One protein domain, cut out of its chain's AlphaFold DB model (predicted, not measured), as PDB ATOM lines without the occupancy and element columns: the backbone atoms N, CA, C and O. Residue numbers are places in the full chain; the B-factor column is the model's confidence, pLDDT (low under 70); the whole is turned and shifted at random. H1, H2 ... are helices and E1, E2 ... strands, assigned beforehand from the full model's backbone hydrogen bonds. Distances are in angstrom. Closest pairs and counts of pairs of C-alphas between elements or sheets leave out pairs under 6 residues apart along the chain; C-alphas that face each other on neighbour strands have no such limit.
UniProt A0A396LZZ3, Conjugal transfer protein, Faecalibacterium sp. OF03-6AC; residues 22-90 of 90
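AT A GLANCE: This is residues 22 to 90 of the 90 residues of the protein "Conjugal transfer protein" of Faecalibacterium sp. OF03-6AC (UniProt A0A396LZZ3). A small hairpin of two short strands, E1 and E2, with its loops makes a knot in the middle of a long, thin model; the long helix H3 leads away at one end, with residues 73 to 90 sticking out, and the short helices H2 and H1 make a corner toward the other. The printed part has 69 residues, with three named helices and two named strands in the order H1, H2, E1, E2, H3. The sheet, E1 - E2, is antiparallel, and the class is mostly helix. The whole is extended, a rod of 65 by 23 by 14 A with a radius of gyration of the C-alphas of 19.7 A.

HOW THE PARTS SIT: Look first at E1, residues 45 to 47, and E2, residues 54 to 56, a hairpin at 137 degrees, where N 46 and O 55 are 2.8 A apart, within hydrogen-bond range. The closest C-alphas of E2 and H3, residues 66 to 88, are those of Phe 55 and Pro 66, 7.9 A apart. H1, residues 22 to 31, and H2, residues 33 to 43, only just touch, with 3 pairs of C-alphas within 8 A, and only at the corner; Leu 29 and His 36 have the closest C-alphas, 5.7 A. They run opposite ways at a steep tilt of 50 degrees. H3 is apart from H1 and H2. Every O i to N i+4 pair is within hydrogen-bond range in H3, against 3 of 6 in H1 and 5 of 7 in H2.

IN THESE COORDINATES: Find C-alpha 22 at (-24.877, 18.190, 46.164), where H1 begins its 14.2 A; H2 covers 15.7 A, E1 6.9 A and E2 7.2 A. H3 runs 33.2 A to C-alpha 88 at (-11.809, 61.516, 13.402).

THE WHOLE: The C-alphas farthest apart, Leu 31 and Arg 90, are 64.7 A apart. The printed part has no cut and no long link. The pLDDT is under 70 at residues 41 to 43 and 90.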
ATOM      1  N   LYS A  22     -23.718  17.582  46.838       85.38
ATOM      2  CA  LYS A  22     -24.877  18.190  46.164       85.38
ATOM      3  C   LYS A  22     -26.178  18.006  46.944       85.38
ATOM      4  O   LYS A  22     -26.931  18.962  47.059       85.38
ATOM      5  N   TRP A  23     -26.422  16.815  47.496       88.44
ATOM      6  CA  TRP A  23     -27.627  16.557  48.291       88.44
ATOM      7  C   TRP A  23     -27.669  17.441  49.542       88.44
ATOM      8  O   TRP A  23     -28.694  18.057  49.824       88.44
ATOM      9  N   PHE A  24     -26.537  17.592  50.237       87.50
ATOM     10  CA  PHE A  24     -26.445  18.520  51.361       87.50
ATOM     11  C   PHE A  24     -26.758  19.953  50.914       87.50
ATOM     12  O   PHE A  24     -27.602  20.596  51.523       87.50
ATOM     13  N   GLN A  25     -26.162  20.434  49.818       85.00
ATOM     14  CA  GLN A  25     -26.400  21.795  49.320       85.00
ATOM     15  C   GLN A  25     -27.853  22.061  48.894       85.00
ATOM     16  O   GLN A  25     -28.346  23.162  49.114       85.00
ATOM     17  N   THR A  26     -28.535  21.102  48.256       85.94
ATOM     18  CA  THR A  26     -29.858  21.348  47.653       85.94
ATOM     19  C   THR A  26     -31.035  20.894  48.506       85.94
ATOM     20  O   THR A  26     -32.118  21.456  48.360       85.94
ATOM     21  N   ALA A  27     -30.857  19.891  49.369       88.19
ATOM     22  CA  ALA A  27     -31.940  19.304  50.158       88.19
ATOM     23  C   ALA A  27     -31.846  19.635  51.652       88.19
ATOM     24  O   ALA A  27     -32.878  19.845  52.282       88.19
ATOM     25  N   VAL A  28     -30.635  19.697  52.218       88.19
ATOM     26  CA  VAL A  28     -30.442  19.906  53.666       88.19
ATOM     27  C   VAL A  28     -30.183  21.364  53.995       88.19
ATOM     28  O   VAL A  28     -30.875  21.948  54.820       88.19
ATOM     29  N   LEU A  29     -29.198  21.969  53.337       86.38
ATOM     30  CA  LEU A  29     -28.719  23.302  53.659       86.38
ATOM     31  C   LEU A  29     -29.811  24.385  53.555       86.38
ATOM     32  O   LEU A  29     -29.848  25.243  54.431       86.38
ATOM     33  N   PRO A  30     -30.760  24.350  52.594       86.25
ATOM     34  CA  PRO A  30     -31.847  25.329  52.549       86.25
ATOM     35  C   PRO A  30     -32.830  25.249  53.728       86.25
ATOM     36  O   PRO A  30     -33.567  26.210  53.955       86.25
ATOM     37  N   LEU A  31     -32.869  24.128  54.462       91.06
ATOM     38  CA  LEU A  31     -33.720  23.966  55.648       91.06
ATOM     39  C   LEU A  31     -33.180  24.751  56.850       91.06
ATOM     40  O   LEU A  31     -33.961  25.154  57.710       91.06
ATOM     41  N   ASP A  32     -31.872  25.013  56.886       88.31
ATOM     42  CA  ASP A  32     -31.220  25.804  57.925       88.31
ATOM     43  C   ASP A  32     -30.753  27.149  57.356       88.31
ATOM     44  O   ASP A  32     -29.705  27.288  56.721       88.31
ATOM     45  N   ARG A  33     -31.573  28.176  57.584       80.75
ATOM     46  CA  ARG A  33     -31.345  29.520  57.042       80.75
ATOM     47  C   ARG A  33     -30.132  30.211  57.657       80.75
ATOM     48  O   ARG A  33     -29.531  31.047  56.980       80.75
ATOM     49  N   GLU A  34     -29.809  29.911  58.912       85.94
ATOM     50  CA  GLU A  34     -28.668  30.510  59.608       85.94
ATOM     51  C   GLU A  34     -27.375  29.910  59.062       85.94
ATOM     52  O   GLU A  34     -26.532  30.648  58.542       85.94
ATOM     53  N   LEU A  35     -27.286  28.576  59.025       85.50
ATOM     54  CA  LEU A  35     -26.129  27.861  58.489       85.50
ATOM     55  C   LEU A  35     -25.889  28.176  57.006       85.50
ATOM     56  O   LEU A  35     -24.754  28.419  56.587       85.50
ATOM     57  N   HIS A  36     -26.952  28.223  56.199       81.88
ATOM     58  CA  HIS A  36     -26.853  28.594  54.788       81.88
ATOM     59  C   HIS A  36     -26.270  30.001  54.611       81.88
ATOM     60  O   HIS A  36     -25.405  30.210  53.760       81.88
ATOM     61  N   ALA A  37     -26.698  30.966  55.431       79.31
ATOM     62  CA  ALA A  37     -26.174  32.323  55.369       79.31
ATOM     63  C   ALA A  37     -24.699  32.394  55.787       79.31
ATOM     64  O   ALA A  37     -23.946  33.149  55.178       79.31
ATOM     65  N   GLU A  38     -24.272  31.640  56.798       82.12
ATOM     66  CA  GLU A  38     -22.872  31.615  57.239       82.12
ATOM     67  C   GLU A  38     -21.932  31.008  56.195       82.12
ATOM     68  O   GLU A  38     -20.863  31.565  55.926       82.12
ATOM     69  N   LEU A  39     -22.343  29.906  55.563       80.69
ATOM     70  CA  LEU A  39     -21.533  29.228  54.553       80.69
ATOM     71  C   LEU A  39     -21.443  30.039  53.251       80.69
ATOM     72  O   LEU A  39     -20.336  30.305  52.780       80.69
ATOM     73  N   LEU A  40     -22.568  30.522  52.704       73.69
ATOM     74  CA  LEU A  40     -22.550  31.278  51.440       73.69
ATOM     75  C   LEU A  40     -21.925  32.673  51.574       73.69
ATOM     76  O   LEU A  40     -21.229  33.120  50.662       73.69
ATOM     77  N   LYS A  41     -22.107  33.365  52.712       68.19
ATOM     78  CA  LYS A  41     -21.491  34.692  52.921       68.19
ATOM     79  C   LYS A  41     -19.970  34.654  52.792       68.19
ATOM     80  O   LYS A  41     -19.383  35.662  52.407       68.19
ATOM     81  N   ASN A  42     -19.339  33.531  53.132       65.56
ATOM     82  CA  ASN A  42     -17.891  33.383  53.039       65.56
ATOM     83  C   ASN A  42     -17.420  33.103  51.603       65.56
ATOM     84  O   ASN A  42     -16.418  33.680  51.182       65.56
ATOM     85  N   GLU A  43     -18.141  32.285  50.832       66.75
ATOM     86  CA  GLU A  43     -17.769  31.963  49.444       66.75
ATOM     87  C   GLU A  43     -17.986  33.131  48.472       66.75
ATOM     88  O   GLU A  43     -17.195  33.330  47.546       66.75
ATOM     89  N   ASP A  44     -18.994  33.971  48.716       71.88
ATOM     90  CA  ASP A  44     -19.293  35.115  47.850       71.88
ATOM     91  C   ASP A  44     -18.293  36.276  48.004       71.88
ATOM     92  O   ASP A  44     -18.339  37.253  47.246       71.88
ATOM     93  N   MET A  45     -17.375  36.204  48.973       82.62
ATOM     94  CA  MET A  45     -16.438  37.279  49.294       82.62
ATOM     95  C   MET A  45     -15.136  37.157  48.499       82.62
ATOM     96  O   MET A  45     -14.264  36.329  48.754       82.62
ATOM     97  N   ARG A  46     -14.950  38.072  47.549       88.31
ATOM     98  CA  ARG A  46     -13.738  38.190  46.728       88.31
ATOM     99  C   ARG A  46     -12.866  39.338  47.207       88.31
ATOM    100  O   ARG A  46     -13.344  40.262  47.853       88.31
ATOM    101  N   ARG A  47     -11.585  39.340  46.835       92.69
ATOM    102  CA  ARG A  47     -10.678  40.474  47.085       92.69
ATOM    103  C   ARG A  47     -10.458  41.297  45.830       92.69
ATOM    104  O   ARG A  47     -10.223  40.764  44.746       92.69
ATOM    105  N   CYS A  48     -10.539  42.616  45.966       95.75
ATOM    106  CA  CYS A  48     -10.280  43.520  44.857       95.75
ATOM    107  C   CYS A  48      -8.792  43.517  44.502       95.75
ATOM    108  O   CYS A  48      -7.955  43.797  45.353       95.75
ATOM    109  N   THR A  49      -8.455  43.323  43.227       97.06
ATOM    110  CA  THR A  49      -7.050  43.316  42.776       97.06
ATOM    111  C   THR A  49      -6.373  44.692  42.796       97.06
ATOM    112  O   THR A  49      -5.180  44.789  42.539       97.06
ATOM    113  N   VAL A  50      -7.128  45.762  43.065       97.38
ATOM    114  CA  VAL A  50      -6.634  47.149  43.063       97.38
ATOM    115  C   VAL A  50      -6.388  47.647  44.481       97.38
ATOM    116  O   VAL A  50      -5.339  48.214  44.747       97.38
ATOM    117  N   CYS A  51      -7.364  47.471  45.376       96.69
ATOM    118  CA  CYS A  51      -7.291  47.981  46.746       96.69
ATOM    119  C   CYS A  51      -7.237  46.886  47.819       96.69
ATOM    120  O   CYS A  51      -7.186  47.209  48.997       96.69
ATOM    121  N   GLY A  52      -7.313  45.604  47.450       94.38
ATOM    122  CA  GLY A  52      -7.304  44.480  48.391       94.38
ATOM    123  C   GLY A  52      -8.597  44.282  49.190       94.38
ATOM    124  O   GLY A  52      -8.765  43.224  49.793       94.38
ATOM    125  N   ALA A  53      -9.523  45.248  49.168       93.25
ATOM    126  CA  ALA A  53     -10.769  45.188  49.929       93.25
ATOM    127  C   ALA A  53     -11.602  43.954  49.563       93.25
ATOM    128  O   ALA A  53     -11.739  43.614  48.379       93.25
ATOM    129  N   ALA A  54     -12.166  43.311  50.584       91.00
ATOM    130  CA  ALA A  54     -13.105  42.221  50.400       91.00
ATOM    131  C   ALA A  54     -14.465  42.769  49.931       91.00
ATOM    132  O   ALA A  54     -14.897  43.831  50.379       91.00
ATOM    133  N   PHE A  55     -15.116  42.088  48.994       90.50
ATOM    134  CA  PHE A  55     -16.403  42.495  48.437       90.50
ATOM    135  C   PHE A  55     -17.208  41.279  47.976       90.50
ATOM    136  O   PHE A  55     -16.642  40.329  47.438       90.50
ATOM    137  N   ALA A  56     -18.529  41.347  48.133       88.50
ATOM    138  CA  ALA A  56     -19.432  40.304  47.667       88.50
ATOM    139  C   ALA A  56     -19.552  40.301  46.133       88.50
ATOM    140  O   ALA A  56     -19.641  41.362  45.499       88.50
ATOM    141  N   SER A  57     -19.577  39.117  45.524       85.88
ATOM    142  CA  SER A  57     -19.792  38.946  44.090       85.88
ATOM    143  C   SER A  57     -20.310  37.557  43.748       85.88
ATOM    144  O   SER A  57     -19.601  36.579  43.932       85.88
ATOM    145  N   SER A  58     -21.443  37.508  43.048       80.62
ATOM    146  CA  SER A  58     -21.996  36.278  42.470       80.62
ATOM    147  C   SER A  58     -21.227  35.746  41.249       80.62
ATOM    148  O   SER A  58     -21.512  34.659  40.756       80.62
ATOM    149  N   SER A  59     -20.273  36.512  40.701       82.19
ATOM    150  CA  SER A  59     -19.473  36.098  39.543       82.19
ATOM    151  C   SER A  59     -18.064  35.659  39.927       82.19
ATOM    152  O   SER A  59     -17.291  36.433  40.505       82.19
ATOM    153  N   ASN A  60     -17.674  34.483  39.429       82.62
ATOM    154  CA  ASN A  60     -16.311  33.961  39.532       82.62
ATOM    155  C   ASN A  60     -15.264  34.780  38.752       82.62
ATOM    156  O   ASN A  60     -14.061  34.642  38.986       82.62
ATOM    157  N   HIS A  61     -15.696  35.679  37.862       87.38
ATOM    158  CA  HIS A  61     -14.806  36.533  37.069       87.38
ATOM    159  C   HIS A  61     -14.654  37.956  37.621       87.38
ATOM    160  O   HIS A  61     -13.895  38.748  37.053       87.38
ATOM    161  N   ALA A  62     -15.335  38.321  38.713       91.56
ATOM    162  CA  ALA A  62     -15.226  39.670  39.259       91.56
ATOM    163  C   ALA A  62     -13.813  39.951  39.803       91.56
ATOM    164  O   ALA A  62     -13.266  39.193  40.602       91.56
ATOM    165  N   LYS A  63     -13.201  41.059  39.374       94.56
ATOM    166  CA  LYS A  63     -11.826  41.440  39.769       94.56
ATOM    167  C   LYS A  63     -11.773  42.658  40.690       94.56
ATOM    168  O   LYS A  63     -10.812  42.846  41.431       94.56
ATOM    169  N   TYR A  64     -12.794  43.511  40.630       96.62
ATOM    170  CA  TYR A  64     -12.786  44.824  41.266       96.62
ATOM    171  C   TYR A  64     -13.980  44.981  42.198       96.62
ATOM    172  O   TYR A  64     -15.099  44.653  41.801       96.62
ATOM    173  N   CYS A  65     -13.750  45.571  43.374       95.50
ATOM    174  CA  CYS A  65     -14.839  46.036  44.223       95.50
ATOM    175  C   CYS A  65     -15.668  47.113  43.492       95.50
ATOM    176  O   CYS A  65     -15.177  47.715  42.523       95.50
ATOM    177  N   PRO A  66     -16.904  47.397  43.941       94.69
ATOM    178  CA  PRO A  66     -17.794  48.347  43.275       94.69
ATOM    179  C   PRO A  66     -17.162  49.720  42.997       94.69
ATOM    180  O   PRO A  66     -17.356  50.280  41.914       94.69
ATOM    181  N   ASP A  67     -16.347  50.235  43.916       96.06
ATOM    182  CA  ASP A  67     -15.729  51.558  43.780       96.06
ATOM    183  C   ASP A  67     -14.573  51.562  42.780       96.06
ATOM    184  O   ASP A  67     -14.536  52.383  41.855       96.06
ATOM    185  N   CYS A  68     -13.665  50.587  42.888       97.50
ATOM    186  CA  CYS A  68     -12.578  50.425  41.924       97.50
ATOM    187  C   CYS A  68     -13.123  50.154  40.518       97.50
ATOM    188  O   CYS A  68     -12.617  50.720  39.546       97.50
ATOM    189  N   ARG A  69     -14.196  49.357  40.405       96.50
ATOM    190  CA  ARG A  69     -14.889  49.095  39.138       96.50
ATOM    191  C   ARG A  69     -15.378  50.396  38.510       96.50
ATOM    192  O   ARG A  69     -15.025  50.673  37.366       96.50
ATOM    193  N   LYS A  70     -16.118  51.227  39.255       97.00
ATOM    194  CA  LYS A  70     -16.608  52.530  38.767       97.00
ATOM    195  C   LYS A  70     -15.458  53.409  38.267       97.00
ATOM    196  O   LYS A  70     -15.545  53.960  37.167       97.00
ATOM    197  N   ARG A  71     -14.364  53.513  39.031       97.25
ATOM    198  CA  ARG A  71     -13.192  54.327  38.662       97.25
ATOM    199  C   ARG A  71     -12.540  53.842  37.365       97.25
ATOM    200  O   ARG A  71     -12.284  54.643  36.468       97.25
ATOM    201  N   ILE A  72     -12.301  52.536  37.253       97.00
ATOM    202  CA  ILE A  72     -11.660  51.927  36.080       97.00
ATOM    203  C   ILE A  72     -12.546  52.068  34.845       97.00
ATOM    204  O   ILE A  72     -12.062  52.502  33.802       97.00
ATOM    205  N   THR A  73     -13.844  51.778  34.958       96.62
ATOM    206  CA  THR A  73     -14.778  51.904  33.834       96.62
ATOM    207  C   THR A  73     -14.843  53.340  33.315       96.62
ATOM    208  O   THR A  73     -14.805  53.545  32.102       96.62
ATOM    209  N   ARG A  74     -14.858  54.350  34.201       97.81
ATOM    210  CA  ARG A  74     -14.795  55.767  33.795       97.81
ATOM    211  C   ARG A  74     -13.501  56.090  33.049       97.81
ATOM    212  O   ARG A  74     -13.556  56.698  31.981       97.81
ATOM    213  N   LYS A  75     -12.348  55.643  33.563       97.50
ATOM    214  CA  LYS A  75     -11.043  55.851  32.914       97.50
ATOM    215  C   LYS A  75     -10.999  55.217  31.519       97.50
ATOM    216  O   LYS A  75     -10.656  55.894  30.553       97.50
ATOM    217  N   GLN A  76     -11.429  53.961  31.401       97.56
ATOM    218  CA  GLN A  76     -11.488  53.238  30.127       97.56
ATOM    219  C   GLN A  76     -12.454  53.894  29.135       97.56
ATOM    220  O   GLN A  76     -12.149  54.000  27.950       97.56
ATOM    221  N   ALA A  77     -13.622  54.358  29.588       98.06
ATOM    222  CA  ALA A  77     -14.565  55.079  28.735       98.06
ATOM    223  C   ALA A  77     -13.966  56.392  28.203       98.06
ATOM    224  O   ALA A  77     -14.060  56.664  27.005       98.06
ATOM    225  N   ALA A  78     -13.291  57.162  29.062       97.94
ATOM    226  CA  ALA A  78     -12.606  58.387  28.659       97.94
ATOM    227  C   ALA A  78     -11.484  58.110  27.643       97.94
ATOM    228  O   ALA A  78     -11.385  58.798  26.629       97.94
ATOM    229  N   GLU A  79     -10.674  57.072  27.867       97.81
ATOM    230  CA  GLU A  79      -9.630  56.641  26.930       97.81
ATOM    231  C   GLU A  79     -10.200  56.216  25.575       97.81
ATOM    232  O   GLU A  79      -9.682  56.634  24.537       97.81
ATOM    233  N   ARG A  80     -11.297  55.446  25.564       97.56
ATOM    234  CA  ARG A  80     -11.988  55.067  24.324       97.56
ATOM    235  C   ARG A  80     -12.458  56.291  23.542       97.56
ATOM    236  O   ARG A  80     -12.234  56.357  22.336       97.56
ATOM    237  N   MET A  81     -13.053  57.279  24.211       97.38
ATOM    238  CA  MET A  81     -13.510  58.502  23.543       97.38
ATOM    239  C   MET A  81     -12.349  59.355  23.025       97.38
ATOM    240  O   MET A  81     -12.445  59.877  21.916       97.38
ATOM    241  N   ARG A  82     -11.234  59.451  23.764       96.12
ATOM    242  CA  ARG A  82     -10.019  60.127  23.274       96.12
ATOM    243  C   ARG A  82      -9.493  59.482  21.993       96.12
ATOM    244  O   ARG A  82      -9.287  60.189  21.013       96.12
ATOM    245  N   LYS A  83      -9.354  58.150  21.970       96.12
ATOM    246  CA  LYS A  83      -8.923  57.406  20.772       96.12
ATOM    247  C   LYS A  83      -9.875  57.623  19.595       96.12
ATOM    248  O   LYS A  83      -9.422  57.876  18.486       96.12
ATOM    249  N   ARG A  84     -11.189  57.581  19.842       94.94
ATOM    250  CA  ARG A  84     -12.201  57.810  18.802       94.94
ATOM    251  C   ARG A  84     -12.101  59.210  18.199       94.94
ATOM    252  O   ARG A  84     -12.153  59.339  16.986       94.94
ATOM    253  N   ARG A  85     -11.938  60.245  19.028       95.00
ATOM    254  CA  ARG A  85     -11.770  61.628  18.552       95.00
ATOM    255  C   ARG A  85     -10.485  61.788  17.744       95.00
ATOM    256  O   ARG A  85     -10.535  62.350  16.659       95.00
ATOM    257  N   ALA A  86      -9.371  61.235  18.219       94.19
ATOM    258  CA  ALA A  86      -8.100  61.285  17.499       94.19
ATOM    259  C   ALA A  86      -8.178  60.643  16.100       94.19
ATOM    260  O   ALA A  86      -7.570  61.156  15.171       94.19
ATOM    261  N   LEU A  87      -8.960  59.569  15.936       91.75
ATOM    262  CA  LEU A  87      -9.196  58.937  14.629       91.75
ATOM    263  C   LEU A  87     -10.052  59.784  13.676       91.75
ATOM    264  O   LEU A  87      -9.923  59.623  12.474       91.75
ATOM    265  N   ILE A  88     -10.934  60.639  14.202       89.06
ATOM    266  CA  ILE A  88     -11.809  61.516  13.402       89.06
ATOM    267  C   ILE A  88     -11.100  62.826  13.037       89.06
ATOM    268  O   ILE A  88     -11.423  63.445  12.033       89.06
ATOM    269  N   THR A  89     -10.151  63.266  13.865       76.81
ATOM    270  CA  THR A  89      -9.411  64.526  13.659       76.81
ATOM    271  C   THR A  89      -8.152  64.322  12.798       76.81
ATOM    272  O   THR A  89      -7.338  65.234  12.695       76.81
ATOM    273  N   ARG A  90      -7.970  63.122  12.231       57.69
ATOM    274  CA  ARG A  90      -6.895  62.750  11.304       57.69
ATOM    275  C   ARG A  90      -7.477  62.580   9.910       57.69
ATOM    276  O   ARG A  90      -6.773  62.951   8.953       57.69
TER     277      ARG A  90